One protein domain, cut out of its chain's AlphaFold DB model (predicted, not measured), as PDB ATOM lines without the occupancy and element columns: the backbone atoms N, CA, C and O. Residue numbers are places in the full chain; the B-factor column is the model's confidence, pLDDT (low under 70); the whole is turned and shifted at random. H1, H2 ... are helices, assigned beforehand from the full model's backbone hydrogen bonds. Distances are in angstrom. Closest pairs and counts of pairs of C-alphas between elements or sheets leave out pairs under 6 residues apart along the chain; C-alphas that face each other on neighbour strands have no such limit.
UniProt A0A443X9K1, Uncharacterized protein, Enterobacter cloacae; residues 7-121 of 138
ATOM      1  N   GLU A   7       2.194  17.928  24.346       97.38
ATOM      2  CA  GLU A   7       0.957  17.489  24.976       97.38
ATOM      3  C   GLU A   7       0.955  15.969  25.205       97.38
ATOM      4  O   GLU A   7       0.775  15.512  26.335       97.38
ATOM      5  N   GLU A   8       1.271  15.172  24.180       96.50
ATOM      6  CA  GLU A   8       1.360  13.710  24.312       96.50
ATOM      7  C   GLU A   8       2.503  13.282  25.238       96.50
ATOM      8  O   GLU A   8       2.346  12.388  26.075       96.50
ATOM      9  N   LYS A   9       3.662  13.949  25.145       96.69
ATOM     10  CA  LYS A   9       4.768  13.736  26.092       96.69
ATOM     11  C   LYS A   9       4.329  14.035  27.518       96.69
ATOM     12  O   LYS A   9       4.722  13.310  28.433       96.69
ATOM     13  N   PHE A  10       3.531  15.079  27.718       97.94
ATOM     14  CA  PHE A  10       3.037  15.444  29.033       97.94
ATOM     15  C   PHE A  10       2.078  14.401  29.603       97.94
ATOM     16  O   PHE A  10       2.212  14.042  30.770       97.94
ATOM     17  N   ILE A  11       1.197  13.820  28.784       97.88
ATOM     18  CA  ILE A  11       0.313  12.721  29.208       97.88
ATOM     19  C   ILE A  11       1.121  11.542  29.759       97.88
ATOM     20  O   ILE A  11       0.787  11.011  30.817       97.88
ATOM     21  N   HIS A  12       2.236  11.176  29.120       97.12
ATOM     22  CA  HIS A  12       3.127  10.137  29.649       97.12
ATOM     23  C   HIS A  12       3.795  10.522  30.978       97.12
ATOM     24  O   HIS A  12       4.051   9.656  31.816       97.12
ATOM     25  N   VAL A  13       4.096  11.805  31.189       98.06
ATOM     26  CA  VAL A  13       4.613  12.297  32.475       98.06
ATOM     27  C   VAL A  13       3.536  12.202  33.557       98.06
ATOM     28  O   VAL A  13       3.835  11.738  34.655       98.06
ATOM     29  N   VAL A  14       2.291  12.574  33.245       98.00
ATOM     30  CA  VAL A  14       1.148  12.462  34.166       98.00
ATOM     31  C   VAL A  14       0.854  10.999  34.509       98.00
ATOM     32  O   VAL A  14       0.677  10.683  35.681       98.00
ATOM     33  N   ASP A  15       0.879  10.089  33.533       97.81
ATOM     34  CA  ASP A  15       0.710   8.648  33.768       97.81
ATOM     35  C   ASP A  15       1.765   8.109  34.748       97.81
ATOM     36  O   ASP A  15       1.432   7.464  35.742       97.81
ATOM     37  N   LYS A  16       3.040   8.471  34.549       97.75
ATOM     38  CA  LYS A  16       4.112   8.123  35.494       97.75
ATOM     39  C   LYS A  16       3.896   8.752  36.866       97.75
ATOM     40  O   LYS A  16       4.131   8.085  37.870       97.75
ATOM     41  N   PHE A  17       3.480  10.013  36.931       97.56
ATOM     42  CA  PHE A  17       3.183  10.688  38.192       97.56
ATOM     43  C   PHE A  17       2.092   9.944  38.975       97.56
ATOM     44  O   PHE A  17       2.267   9.691  40.165       97.56
ATOM     45  N   ILE A  18       1.022   9.509  38.303       97.12
ATOM     46  CA  ILE A  18      -0.048   8.709  38.911       97.12
ATOM     47  C   ILE A  18       0.513   7.405  39.483       97.12
ATOM     48  O   ILE A  18       0.248   7.107  40.645       97.12
ATOM     49  N   THR A  19       1.355   6.675  38.740       96.38
ATOM     50  CA  THR A  19       2.002   5.449  39.247       96.38
ATOM     51  C   THR A  19       2.764   5.697  40.557       96.38
ATOM     52  O   THR A  19       2.617   4.944  41.522       96.38
ATOM     53  N   HIS A  20       3.549   6.778  40.630       95.62
ATOM     54  CA  HIS A  20       4.353   7.104  41.816       95.62
ATOM     55  C   HIS A  20       3.514   7.582  43.010       95.62
ATOM     56  O   HIS A  20       3.966   7.503  44.151       95.62
ATOM     57  N   HIS A  21       2.295   8.066  42.767       93.00
ATOM     58  CA  HIS A  21       1.436   8.675  43.782       93.00
ATOM     59  C   HIS A  21       0.088   7.959  43.960       93.00
ATOM     60  O   HIS A  21      -0.828   8.529  44.559       93.00
ATOM     61  N   HIS A  22      -0.026   6.707  43.503       85.62
ATOM     62  CA  HIS A  22      -1.275   5.935  43.460       85.62
ATOM     63  C   HIS A  22      -2.022   5.897  44.805       85.62
ATOM     64  O   HIS A  22      -3.238   6.055  44.833       85.62
ATOM     65  N   ASN A  23      -1.299   5.801  45.928       86.06
ATOM     66  CA  ASN A  23      -1.879   5.764  47.280       86.06
ATOM     67  C   ASN A  23      -2.551   7.070  47.734       86.06
ATOM     68  O   ASN A  23      -3.246   7.086  48.744       86.06
ATOM     69  N   SER A  24      -2.316   8.178  47.030       86.06
ATOM     70  CA  SER A  24      -2.869   9.498  47.365       86.06
ATOM     71  C   SER A  24      -3.929   9.993  46.385       86.06
ATOM     72  O   SER A  24      -4.450  11.095  46.556       86.06
ATOM     73  N   VAL A  25      -4.263   9.193  45.369       83.19
ATOM     74  CA  VAL A  25      -5.324   9.533  44.417       83.19
ATOM     75  C   VAL A  25      -6.625   9.777  45.192       83.19
ATOM     76  O   VAL A  25      -6.952   9.029  46.111       83.19
ATOM     77  N   ASN A  26      -7.353  10.835  44.817       82.06
ATOM     78  CA  ASN A  26      -8.573  11.356  45.457       82.06
ATOM     79  C   ASN A  26      -8.393  12.277  46.674       82.06
ATOM     80  O   ASN A  26      -9.398  12.708  47.236       82.06
ATOM     81  N   ASN A  27      -7.171  12.641  47.074       90.38
ATOM     82  CA  ASN A  27      -6.982  13.667  48.105       90.38
ATOM     83  C   ASN A  27      -6.573  15.029  47.521       90.38
ATOM     84  O   ASN A  27      -5.976  15.129  46.449       90.38
ATOM     85  N   ASN A  28      -6.889  16.102  48.250       91.31
ATOM     86  CA  ASN A  28      -6.621  17.472  47.805       91.31
ATOM     87  C   ASN A  28      -5.110  17.725  47.585       91.31
ATOM     88  O   ASN A  28      -4.688  18.351  46.615       91.31
ATOM     89  N   VAL A  29      -4.266  17.132  48.435       94.81
ATOM     90  CA  VAL A  29      -2.798  17.225  48.337       94.81
ATOM     91  C   VAL A  29      -2.270  16.664  47.011       94.81
ATOM     92  O   VAL A  29      -1.332  17.218  46.436       94.81
ATOM     93  N   PHE A  30      -2.853  15.576  46.510       97.12
ATOM     94  CA  PHE A  30      -2.509  14.985  45.224       97.12
ATOM     95  C   PHE A  30      -2.850  15.938  44.079       97.12
ATOM     96  O   PHE A  30      -1.997  16.171  43.225       97.12
ATOM     97  N   TYR A  31      -4.041  16.541  44.084       97.69
ATOM     98  CA  TYR A  31      -4.448  17.469  43.025       97.69
ATOM     99  C   TYR A  31      -3.665  18.778  43.048       97.69
ATOM    100  O   TYR A  31      -3.278  19.259  41.987       97.69
ATOM    101  N   LYS A  32      -3.290  19.271  44.232       97.81
ATOM    102  CA  LYS A  32      -2.323  20.365  44.362       97.81
ATOM    103  C   LYS A  32      -0.981  20.022  43.713       97.81
ATOM    104  O   LYS A  32      -0.444  20.809  42.937       97.81
ATOM    105  N   LYS A  33      -0.437  18.827  43.973       97.88
ATOM    106  CA  LYS A  33       0.812  18.365  43.336       97.88
ATOM    107  C   LYS A  33       0.662  18.179  41.825       97.88
ATOM    108  O   LYS A  33       1.579  18.518  41.080       97.88
ATOM    109  N   LEU A  34      -0.481  17.669  41.370       98.12
ATOM    110  CA  LEU A  34      -0.777  17.524  39.949       98.12
ATOM    111  C   LEU A  34      -0.871  18.894  39.262       98.12
ATOM    112  O   LEU A  34      -0.310  19.072  38.187       98.12
ATOM    113  N   TYR A  35      -1.485  19.887  39.904       98.56
ATOM    114  CA  TYR A  35      -1.504  21.261  39.407       98.56
ATOM    115  C   TYR A  35      -0.091  21.855  39.307       98.56
ATOM    116  O   TYR A  35       0.275  22.402  38.268       98.56
ATOM    117  N   VAL A  36       0.750  21.664  40.331       98.56
ATOM    118  CA  VAL A  36       2.172  22.060  40.290       98.56
ATOM    119  C   VAL A  36       2.900  21.404  39.111       98.56
ATOM    120  O   VAL A  36       3.714  22.054  38.454       98.56
ATOM    121  N   LEU A  37       2.598  20.139  38.801       98.50
ATOM    122  CA  LEU A  37       3.158  19.445  37.640       98.50
ATOM    123  C   LEU A  37       2.714  20.093  36.314       98.50
ATOM    124  O   LEU A  37       3.558  20.300  35.443       98.50
ATOM    125  N   PHE A  38       1.432  20.453  36.176       98.56
ATOM    126  CA  PHE A  38       0.914  21.205  35.023       98.56
ATOM    127  C   PHE A  38       1.610  22.562  34.873       98.56
ATOM    128  O   PHE A  38       2.152  22.852  33.807       98.56
ATOM    129  N   ALA A  39       1.677  23.351  35.946       98.44
ATOM    130  CA  ALA A  39       2.331  24.658  35.951       98.44
ATOM    131  C   ALA A  39       3.823  24.566  35.603       98.44
ATOM    132  O   ALA A  39       4.315  25.271  34.721       98.44
ATOM    133  N   GLY A  40       4.547  23.637  36.226       98.12
ATOM    134  CA  GLY A  40       5.964  23.425  35.944       98.12
ATOM    135  C   GLY A  40       6.224  22.984  34.501       98.12
ATOM    136  O   GLY A  40       7.188  23.435  33.874       98.12
ATOM    137  N   TYR A  41       5.364  22.125  33.945       98.31
ATOM    138  CA  TYR A  41       5.487  21.690  32.556       98.31
ATOM    139  C   TYR A  41       5.157  22.819  31.573       98.31
ATOM    140  O   TYR A  41       5.904  23.018  30.611       98.31
ATOM    141  N   HIS A  42       4.105  23.599  31.852       98.25
ATOM    142  CA  HIS A  42       3.757  24.814  31.113       98.25
ATOM    143  C   HIS A  42       4.944  25.767  31.002       98.25
ATOM    144  O   HIS A  42       5.387  26.078  29.894       98.25
ATOM    145  N   LEU A  43       5.536  26.131  32.142       97.12
ATOM    146  CA  LEU A  43       6.692  27.026  32.207       97.12
ATOM    147  C   LEU A  43       7.888  26.494  31.409       97.12
ATOM    148  O   LEU A  43       8.561  27.236  30.691       97.12
ATOM    149  N   LYS A  44       8.157  25.190  31.507       95.56
ATOM    150  CA  LYS A  44       9.326  24.585  30.870       95.56
ATOM    151  C   LYS A  44       9.200  24.490  29.350       95.56
ATOM    152  O   LYS A  44      10.184  24.759  28.659       95.56
ATOM    153  N   TYR A  45       8.039  24.087  28.836       96.19
ATOM    154  CA  TYR A  45       7.901  23.680  27.432       96.19
ATOM    155  C   TYR A  45       7.042  24.613  26.576       96.19
ATOM    156  O   TYR A  45       7.285  24.684  25.371       96.19
ATOM    157  N   PHE A  46       6.104  25.354  27.170       96.31
ATOM    158  CA  PHE A  46       5.136  26.180  26.440       96.31
ATOM    159  C   PHE A  46       5.356  27.684  26.654       96.31
ATOM    160  O   PHE A  46       5.361  28.448  25.687       96.31
ATOM    161  N   TYR A  47       5.652  28.111  27.887       93.69
ATOM    162  CA  TYR A  47       5.815  29.527  28.240       93.69
ATOM    163  C   TYR A  47       6.919  30.225  27.435       93.69
ATOM    164  O   TYR A  47       6.712  31.313  26.897       93.69
ATOM    165  N   SER A  48       8.081  29.580  27.276       86.00
ATOM    166  CA  SER A  48       9.203  30.126  26.491       86.00
ATOM    167  C   SER A  48       8.897  30.281  24.996       86.00
ATOM    168  O   SER A  48       9.580  31.036  24.311       86.00
ATOM    169  N   ARG A  49       7.861  29.594  24.503       91.81
ATOM    170  CA  ARG A  49       7.391  29.627  23.111       91.81
ATOM    171  C   ARG A  49       6.151  30.501  22.930       91.81
ATOM    172  O   ARG A  49       5.552  30.469  21.863       91.81
ATOM    173  N   ALA A  50       5.749  31.233  23.974       92.88
ATOM    174  CA  ALA A  50       4.499  31.990  24.026       92.88
ATOM    175  C   ALA A  50       3.241  31.140  23.734       92.88
ATOM    176  O   ALA A  50       2.225  31.666  23.288       92.88
ATOM    177  N   GLN A  51       3.287  29.831  24.000       96.12
ATOM    178  CA  GLN A  51       2.138  28.939  23.848       96.12
ATOM    179  C   GLN A  51       1.316  28.904  25.139       96.12
ATOM    180  O   GLN A  51       1.883  28.885  26.234       96.12
ATOM    181  N   TYR A  52      -0.014  28.885  24.997       96.44
ATOM    182  CA  TYR A  52      -0.969  28.929  26.112       96.44
ATOM    183  C   TYR A  52      -0.683  30.099  27.071       96.44
ATOM    184  O   TYR A  52      -0.507  29.892  28.266       96.44
ATOM    185  N   ARG A  53      -0.535  31.320  26.539       93.12
ATOM    186  CA  ARG A  53      -0.181  32.534  27.307       93.12
ATOM    187  C   ARG A  53      -1.072  33.729  26.936       93.12
ATOM    188  O   ARG A  53      -0.612  34.865  26.891       93.12
ATOM    189  N   ASN A  54      -2.327  33.457  26.590       91.31
ATOM    190  CA  ASN A  54      -3.240  34.463  26.042       91.31
ATOM    191  C   ASN A  54      -4.002  35.252  27.122       91.31
ATOM    192  O   ASN A  54      -4.650  36.237  26.789       91.31
ATOM    193  N   SER A  55      -3.944  34.828  28.390       94.81
ATOM    194  CA  SER A  55      -4.586  35.514  29.519       94.81
ATOM    195  C   SER A  55      -3.555  36.163  30.444       94.81
ATOM    196  O   SER A  55      -2.421  35.684  30.566       94.81
ATOM    197  N   CYS A  56      -3.965  37.238  31.119       93.19
ATOM    198  CA  CYS A  56      -3.227  37.812  32.242       93.19
ATOM    199  C   CYS A  56      -3.316  36.944  33.506       93.19
ATOM    200  O   CYS A  56      -2.427  37.046  34.345       93.19
ATOM    201  N   TYR A  57      -4.323  36.072  33.606       96.31
ATOM    202  CA  TYR A  57      -4.446  35.083  34.672       96.31
ATOM    203  C   TYR A  57      -3.713  33.799  34.294       96.31
ATOM    204  O   TYR A  57      -3.868  33.244  33.198       96.31
ATOM    205  N   HIS A  58      -2.885  33.304  35.203       97.50
ATOM    206  CA  HIS A  58      -2.104  32.100  34.986       97.50
ATOM    207  C   HIS A  58      -2.963  30.834  34.973       97.50
ATOM    208  O   HIS A  58      -2.708  29.936  34.165       97.50
ATOM    209  N   VAL A  59      -4.011  30.776  35.794       97.25
ATOM    210  CA  VAL A  59      -4.965  29.659  35.797       97.25
ATOM    211  C   VAL A  59      -5.625  29.483  34.425       97.25
ATOM    212  O   VAL A  59      -5.658  28.364  33.913       97.25
ATOM    213  N   ASP A  60      -6.052  30.559  33.761       97.81
ATOM    214  CA  ASP A  60      -6.636  30.489  32.411       97.81
ATOM    215  C   ASP A  60      -5.657  29.920  31.379       97.81
ATOM    216  O   ASP A  60      -6.030  29.170  30.475       97.81
ATOM    217  N   ASN A  61      -4.381  30.283  31.502       97.38
ATOM    218  CA  ASN A  61      -3.314  29.782  30.645       97.38
ATOM    219  C   ASN A  61      -3.102  28.272  30.850       97.38
ATOM    220  O   ASN A  61      -2.928  27.528  29.880       97.38
ATOM    221  N   ILE A  62      -3.197  27.794  32.094       98.31
ATOM    222  CA  ILE A  62      -3.198  26.359  32.400       98.31
ATOM    223  C   ILE A  62      -4.448  25.666  31.872       98.31
ATOM    224  O   ILE A  62      -4.324  24.574  31.322       98.31
ATOM    225  N   MET A  63      -5.625  26.283  31.955       98.06
ATOM    226  CA  MET A  63      -6.852  25.712  31.393       98.06
ATOM    227  C   MET A  63      -6.789  25.603  29.863       98.06
ATOM    228  O   MET A  63      -7.197  24.587  29.307       98.06
ATOM    229  N   GLN A  64      -6.181  26.575  29.175       97.69
ATOM    230  CA  GLN A  64      -5.904  26.471  27.736       97.69
ATOM    231  C   GLN A  64      -4.936  25.320  27.418       97.69
ATOM    232  O   GLN A  64      -5.201  24.529  26.510       97.69
ATOM    233  N   MET A  65      -3.843  25.181  28.183       98.00
ATOM    234  CA  MET A  65      -2.930  24.038  28.046       98.00
ATOM    235  C   MET A  65      -3.654  22.714  28.316       98.00
ATOM    236  O   MET A  65      -3.442  21.741  27.596       98.00
ATOM    237  N   PHE A  66      -4.519  22.665  29.329       98.19
ATOM    238  CA  PHE A  66      -5.322  21.494  29.665       98.19
ATOM    239  C   PHE A  66      -6.216  21.079  28.495       98.19
ATOM    240  O   PHE A  66      -6.228  19.902  28.141       98.19
ATOM    241  N   THR A  67      -6.899  22.024  27.840       97.44
ATOM    242  CA  THR A  67      -7.680  21.742  26.626       97.44
ATOM    243  C   THR A  67      -6.803  21.160  25.518       97.44
ATOM    244  O   THR A  67      -7.182  20.159  24.909       97.44
ATOM    245  N   GLY A  68      -5.609  21.722  25.298       96.81
ATOM    246  CA  GLY A  68      -4.632  21.178  24.350       96.81
ATOM    247  C   GLY A  68      -4.245  19.735  24.680       96.81
ATOM    248  O   GLY A  68      -4.348  18.852  23.831       96.81
ATOM    249  N   VAL A  69      -3.909  19.457  25.940       97.06
ATOM    250  CA  VAL A  69      -3.576  18.110  26.431       97.06
ATOM    251  C   VAL A  69      -4.733  17.136  26.213       97.06
ATOM    252  O   VAL A  69      -4.543  16.087  25.596       97.06
ATOM    253  N   VAL A  70      -5.942  17.485  26.654       96.44
ATOM    254  CA  VAL A  70      -7.130  16.632  26.505       96.44
ATOM    255  C   VAL A  70      -7.449  16.361  25.034       96.44
ATOM    256  O   VAL A  70      -7.818  15.238  24.703       96.44
ATOM    257  N   SER A  71      -7.232  17.325  24.133       96.38
ATOM    258  CA  SER A  71      -7.475  17.144  22.692       96.38
ATOM    259  C   SER A  71      -6.584  16.081  22.038       96.38
ATOM    260  O   SER A  71      -6.947  15.523  21.005       96.38
ATOM    261  N   THR A  72      -5.441  15.757  22.653       94.88
ATOM    262  CA  THR A  72      -4.539  14.700  22.166       94.88
ATOM    263  C   THR A  72      -4.904  13.303  22.673       94.88
ATOM    264  O   THR A  72      -4.383  12.306  22.168       94.88
ATOM    265  N   LEU A  73      -5.822  13.195  23.642       94.50
ATOM    266  CA  LEU A  73      -6.280  11.905  24.151       94.50
ATOM    267  C   LEU A  73      -7.110  11.184  23.087       94.50
ATOM    268  O   LEU A  73      -8.205  11.594  22.720       94.50
ATOM    269  N   ASN A  74      -6.591  10.052  22.628       93.31
ATOM    270  CA  ASN A  74      -7.278   9.143  21.721       93.31
ATOM    271  C   ASN A  74      -7.075   7.690  22.172       93.31
ATOM    272  O   ASN A  74      -6.240   7.388  23.029       93.31
ATOM    273  N   THR A  75      -7.831   6.768  21.581       92.75
ATOM    274  CA  THR A  75      -7.806   5.344  21.951       92.75
ATOM    275  C   THR A  75      -6.424   4.702  21.789       92.75
ATOM    276  O   THR A  75      -6.050   3.849  22.595       92.75
ATOM    277  N   THR A  76      -5.640   5.127  20.795       92.56
ATOM    278  CA  THR A  76      -4.277   4.632  20.557       92.56
ATOM    279  C   THR A  76      -3.315   5.061  21.658       92.56
ATOM    280  O   THR A  76      -2.520   4.242  22.120       92.56
ATOM    281  N   LEU A  77      -3.382   6.321  22.096       92.94
ATOM    282  CA  LEU A  77      -2.564   6.826  23.195       92.94
ATOM    283  C   LEU A  77      -2.973   6.176  24.517       92.94
ATOM    284  O   LEU A  77      -2.120   5.628  25.207       92.94
ATOM    285  N   LEU A  78      -4.273   6.156  24.829       95.31
ATOM    286  CA  LEU A  78      -4.802   5.603  26.079       95.31
ATOM    287  C   LEU A  78      -4.420   4.131  26.283       95.31
ATOM    288  O   LEU A  78      -4.109   3.734  27.403       95.31
ATOM    289  N   ARG A  79      -4.372   3.328  25.212       94.50
ATOM    290  CA  ARG A  79      -3.958   1.914  25.282       94.50
ATOM    291  C   ARG A  79      -2.489   1.724  25.682       94.50
ATOM    292  O   ARG A  79      -2.120   0.646  26.127       94.50
ATOM    293  N   LYS A  80      -1.646   2.745  25.505       94.62
ATOM    294  CA  LYS A  80      -0.216   2.707  25.854       94.62
ATOM    295  C   LYS A  80       0.065   3.164  27.290       94.62
ATOM    296  O   LYS A  80       1.215   3.093  27.715       94.62
ATOM    297  N   LEU A  81      -0.937   3.676  28.006       96.50
ATOM    298  CA  LEU A  81      -0.785   4.206  29.363       96.50
ATOM    299  C   LEU A  81      -1.081   3.123  30.396       96.50
ATOM    300  O   LEU A  81      -2.016   2.341  30.224       96.50
ATOM    301  N   ALA A  82      -0.317   3.107  31.486       96.50
ATOM    302  CA  ALA A  82      -0.522   2.138  32.559       96.50
ATOM    303  C   ALA A  82      -1.784   2.448  33.383       96.50
ATOM    304  O   ALA A  82      -2.425   1.536  33.899       96.50
ATOM    305  N   ASN A  83      -2.163   3.728  33.481       96.38
ATOM    306  CA  ASN A  83      -3.223   4.203  34.368       96.38
ATOM    307  C   ASN A  83      -4.330   4.960  33.619       96.38
ATOM    308  O   ASN A  83      -4.869   5.926  34.150       96.38
ATOM    309  N   SER A  84      -4.674   4.568  32.389       95.31
ATOM    310  CA  SER A  84      -5.588   5.324  31.509       95.31
ATOM    311  C   SER A  84      -6.910   5.746  32.171       95.31
ATOM    312  O   SER A  84      -7.263   6.924  32.126       95.31
ATOM    313  N   ASN A  85      -7.607   4.832  32.854       94.00
ATOM    314  CA  ASN A  85      -8.857   5.142  33.564       94.00
ATOM    315  C   ASN A  85      -8.639   6.144  34.710       94.00
ATOM    316  O   ASN A  85      -9.353   7.142  34.819       94.00
ATOM    317  N   THR A  86      -7.622   5.910  35.540       95.88
ATOM    318  CA  THR A  86      -7.264   6.800  36.654       95.88
ATOM    319  C   THR A  86      -6.823   8.169  36.147       95.88
ATOM    320  O   THR A  86      -7.139   9.177  36.766       95.88
ATOM    321  N   LEU A  87      -6.134   8.235  35.008       97.19
ATOM    322  CA  LEU A  87      -5.704   9.480  34.386       97.19
ATOM    323  C   LEU A  87      -6.897  10.333  33.970       97.19
ATOM    324  O   LEU A  87      -6.927  11.510  34.317       97.19
ATOM    325  N   LEU A  88      -7.896   9.752  33.301       96.50
ATOM    326  CA  LEU A  88      -9.112  10.480  32.920       96.50
ATOM    327  C   LEU A  88      -9.847  11.027  34.152       96.50
ATOM    328  O   LEU A  88     -10.228  12.198  34.180       96.50
ATOM    329  N   HIS A  89      -9.968  10.211  35.202       95.94
ATOM    330  CA  HIS A  89     -10.538  10.641  36.481       95.94
ATOM    331  C   HIS A  89      -9.734  11.779  37.129       95.94
ATOM    332  O   HIS A  89     -10.302  12.773  37.589       95.94
ATOM    333  N   CYS A  90      -8.406  11.666  37.137       96.94
ATOM    334  CA  CYS A  90      -7.512  12.681  37.684       96.94
ATOM    335  C   CYS A  90      -7.590  14.001  36.915       96.94
ATOM    336  O   CYS A  90      -7.590  15.051  37.549       96.94
ATOM    337  N   LEU A  91      -7.684  13.964  35.582       97.00
ATOM    338  CA  LEU A  91      -7.843  15.163  34.760       97.00
ATOM    339  C   LEU A  91      -9.162  15.876  35.062       97.00
ATOM    340  O   LEU A  91      -9.159  17.085  35.263       97.00
ATOM    341  N   ASN A  92     -10.270  15.142  35.170       96.12
ATOM    342  CA  ASN A  92     -11.555  15.735  35.540       96.12
ATOM    343  C   ASN A  92     -11.516  16.341  36.954       96.12
ATOM    344  O   ASN A  92     -11.945  17.467  37.190       96.12
ATOM    345  N   SER A  93     -10.936  15.611  37.903       96.94
ATOM    346  CA  SER A  93     -10.845  16.054  39.297       96.94
ATOM    347  C   SER A  93      -9.872  17.223  39.488       96.94
ATOM    348  O   SER A  93     -10.063  18.035  40.390       96.94
ATOM    349  N   LEU A  94      -8.867  17.361  38.618       97.88
ATOM    350  CA  LEU A  94      -7.994  18.531  38.579       97.88
ATOM    351  C   LEU A  94      -8.776  19.803  38.228       97.88
ATOM    352  O   LEU A  94      -8.536  20.835  38.847       97.88
ATOM    353  N   VAL A  95      -9.734  19.734  37.297       97.56
ATOM    354  CA  VAL A  95     -10.603  20.881  36.971       97.56
ATOM    355  C   VAL A  95     -11.418  21.304  38.196       97.56
ATOM    356  O   VAL A  95     -11.502  22.495  38.498       97.56
ATOM    357  N   ASN A  96     -11.946  20.336  38.950       97.06
ATOM    358  CA  ASN A  96     -12.666  20.609  40.198       97.06
ATOM    359  C   ASN A  96     -11.754  21.242  41.256       97.06
ATOM    360  O   ASN A  96     -12.151  22.204  41.910       97.06
ATOM    361  N   TYR A  97     -10.522  20.739  41.401       97.19
ATOM    362  CA  TYR A  97      -9.528  21.325  42.299       97.19
ATOM    363  C   TYR A  97      -9.238  22.784  41.941       97.19
ATOM    364  O   TYR A  97      -9.328  23.643  42.812       97.19
ATOM    365  N   ILE A  98      -8.932  23.073  40.673       97.25
ATOM    366  CA  ILE A  98      -8.620  24.436  40.220       97.25
ATOM    367  C   ILE A  98      -9.810  25.360  40.488       97.25
ATOM    368  O   ILE A  98      -9.644  26.411  41.098       97.25
ATOM    369  N   SER A  99     -11.016  24.934  40.106       96.75
ATOM    370  CA  SER A  99     -12.236  25.734  40.270       96.75
ATOM    371  C   SER A  99     -12.552  26.034  41.739       96.75
ATOM    372  O   SER A  99     -13.028  27.118  42.058       96.75
ATOM    373  N   GLY A 100     -12.275  25.089  42.643       97.31
ATOM    374  CA  GLY A 100     -12.481  25.265  44.083       97.31
ATOM    375  C   GLY A 100     -11.364  26.022  44.808       97.31
ATOM    376  O   GLY A 100     -11.551  26.379  45.965       97.31
ATOM    377  N   ASN A 101     -10.209  26.249  44.167       97.56
ATOM    378  CA  ASN A 101      -9.006  26.805  44.800       97.56
ATOM    379  C   ASN A 101      -8.309  27.842  43.893       97.56
ATOM    380  O   ASN A 101      -7.082  27.855  43.803       97.56
ATOM    381  N   LEU A 102      -9.076  28.691  43.196       97.06
ATOM    382  CA  LEU A 102      -8.560  29.618  42.174       97.06
ATOM    383  C   LEU A 102      -7.421  30.513  42.682       97.06
ATOM    384  O   LEU A 102      -6.364  30.551  42.056       97.06
ATOM    385  N   ASP A 103      -7.601  31.172  43.829       98.00
ATOM    386  CA  ASP A 103      -6.590  32.077  44.392       98.00
ATOM    387  C   ASP A 103      -5.291  31.337  44.739       98.00
ATOM    388  O   ASP A 103      -4.189  31.806  44.448       98.00
ATOM    389  N   GLU A 104      -5.407  30.141  45.326       97.94
ATOM    390  CA  GLU A 104      -4.249  29.306  45.646       97.94
ATOM    391  C   GLU A 104      -3.549  28.820  44.369       97.94
ATOM    392  O   GLU A 104      -2.320  28.840  44.288       97.94
ATOM    393  N   ALA A 105      -4.308  28.396  43.358       98.25
ATOM    394  CA  ALA A 105      -3.773  27.944  42.081       98.25
ATOM    395  C   ALA A 105      -3.037  29.075  41.339       98.25
ATOM    396  O   ALA A 105      -1.944  28.858  40.804       98.25
ATOM    397  N   GLU A 106      -3.590  30.284  41.345       98.50
ATOM    398  CA  GLU A 106      -2.952  31.464  40.763       98.50
ATOM    399  C   GLU A 106      -1.644  31.791  41.496       98.50
ATOM    400  O   GLU A 106      -0.595  31.946  40.864       98.50
ATOM    401  N   HIS A 107      -1.670  31.786  42.832       98.50
ATOM    402  CA  HIS A 107      -0.491  32.059  43.653       98.50
ATOM    403  C   HIS A 107       0.623  31.021  43.451       98.50
ATOM    404  O   HIS A 107       1.778  31.384  43.234       98.50
ATOM    405  N   ILE A 108       0.280  29.725  43.431       98.50
ATOM    406  CA  ILE A 108       1.233  28.637  43.151       98.50
ATOM    407  C   ILE A 108       1.928  28.857  41.807       98.50
ATOM    408  O   ILE A 108       3.142  28.663  41.700       98.50
ATOM    409  N   TYR A 109       1.178  29.227  40.766       98.50
ATOM    410  CA  TYR A 109       1.783  29.465  39.463       98.50
ATOM    411  C   TYR A 109       2.717  30.677  39.504       98.50
ATOM    412  O   TYR A 109       3.842  30.579  39.012       98.50
ATOM    413  N   ALA A 110       2.282  31.798  40.086       98.25
ATOM    414  CA  ALA A 110       3.085  33.018  40.172       98.25
ATOM    415  C   ALA A 110       4.432  32.768  40.879       98.25
ATOM    416  O   ALA A 110       5.485  33.175  40.380       98.25
ATOM    417  N   ASP A 111       4.419  32.004  41.974       98.50
ATOM    418  CA  ASP A 111       5.631  31.593  42.688       98.50
ATOM    419  C   ASP A 111       6.559  30.735  41.817       98.50
ATOM    420  O   ASP A 111       7.779  30.943  41.786       98.50
ATOM    421  N   LEU A 112       6.000  29.764  41.086       98.00
ATOM    422  CA  LEU A 112       6.767  28.927  40.162       98.00
ATOM    423  C   LEU A 112       7.360  29.749  39.013       98.00
ATOM    424  O   LEU A 112       8.508  29.509  38.624       98.00
ATOM    425  N   LEU A 113       6.617  30.727  38.492       97.06
ATOM    426  CA  LEU A 113       7.079  31.628  37.442       97.06
ATOM    427  C   LEU A 113       8.256  32.476  37.932       97.06
ATOM    428  O   LEU A 113       9.300  32.497  37.278       97.06
ATOM    429  N   ALA A 114       8.141  33.089  39.111       97.38
ATOM    430  CA  ALA A 114       9.217  33.876  39.706       97.38
ATOM    431  C   ALA A 114      10.493  33.037  39.904       97.38
ATOM    432  O   ALA A 114      11.601  33.468  39.564       97.38
ATOM    433  N   GLN A 115      10.358  31.798  40.395       96.12
ATOM    434  CA  GLN A 115      11.484  30.869  40.540       96.12
ATOM    435  C   GLN A 115      12.104  30.486  39.190       96.12
ATOM    436  O   GLN A 115      13.333  30.452  39.048       96.12
ATOM    437  N   TYR A 116      11.266  30.205  38.193       94.62
ATOM    438  CA  TYR A 116      11.695  29.862  36.842       94.62
ATOM    439  C   TYR A 116      12.468  31.012  36.183       94.62
ATOM    440  O   TYR A 116      13.555  30.794  35.639       94.62
ATOM    441  N   GLU A 117      11.962  32.240  36.274       94.06
ATOM    442  CA  GLU A 117      12.603  33.433  35.717       94.06
ATOM    443  C   GLU A 117      13.905  33.772  36.442       94.06
ATOM    444  O   GLU A 117      14.929  33.972  35.785       94.06
ATOM    445  N   LYS A 118      13.928  33.704  37.780       94.00
ATOM    446  CA  LYS A 118      15.161  33.851  38.569       94.00
ATOM    447  C   LYS A 118      16.242  32.870  38.111       94.00
ATOM    448  O   LYS A 118      17.392  33.263  37.910       94.00
ATOM    449  N   LYS A 119      15.882  31.597  37.906       90.94
ATOM    450  CA  LYS A 119      16.816  30.564  37.433       90.94
ATOM    451  C   LYS A 119      17.305  30.835  36.008       90.94
ATOM    452  O   LYS A 119      18.484  30.627  35.727       90.94
ATOM    453  N   ARG A 120      16.430  31.309  35.117       87.75
ATOM    454  CA  ARG A 120      16.805  31.697  33.745       87.75
ATOM    455  C   ARG A 120      17.789  32.859  33.730       87.75
ATOM    456  O   ARG A 120      18.790  32.775  33.026       87.75
ATOM    457  N   ILE A 121      17.532  33.895  34.526       88.31
ATOM    458  CA  ILE A 121      18.419  35.057  34.644       88.31
ATOM    459  C   ILE A 121      19.779  34.617  35.191       88.31
ATOM    460  O   ILE A 121      20.799  34.891  34.565       88.31
TER     461      ILE A 121
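AT A GLANCE: This is residues 7 to 121 of the 138 residues of an uncharacterized protein of Enterobacter cloacae (UniProt A0A443X9K1). The hairpin of H1 and H2 is crossed by H3 and H5, which run opposite ways, while H6 and the short H4 lie at opposite ends. The 115 printed residues have six named helices, H1 to H6, and no named strand: all helix. The whole is compact, with a radius of gyration of the C-alphas of 13.8 A and spans of 39 by 28 by 23 A.

HOW THE PARTS SIT: H1, residues 7 to 24, and H2, residues 28 to 49, form a hairpin at a shallow tilt of 20 degrees, closest at C-alphas 24 and 30, 5.9 A. H2, the hub, touches H3, residues 58 to 71, about perpendicular at 88 degrees, with residues 38 to 42 alone, closest at C-alphas 39 and 62, 6.8 A. H4, residues 75 to 78, is near H1. H2 touches H5, residues 84 to 100, with residues 28 to 35 alone, closest at C-alphas 31 and 94, 5.8 A. H6, residues 102 to 121, touches H2 at a steep tilt of 43 degrees, closest at C-alphas 109 and 39, 6.0 A. Every O i to N i+4 pair is within hydrogen-bond range in H3, H5 and H6, 12 of 14 in H1 and 15 of 18 in H2; H4 is too short for one.

IN THESE COORDINATES: H1, 24.1 A, begins at C-alpha 7 (0.957, 17.489, 24.976); H2 spans 30.9 A; H6, 28.5 A, ends at C-alpha 121 (18.419, 35.057, 34.644).

THE WHOLE: The printed part has no cut, no link is long, and no printed residue is under 70.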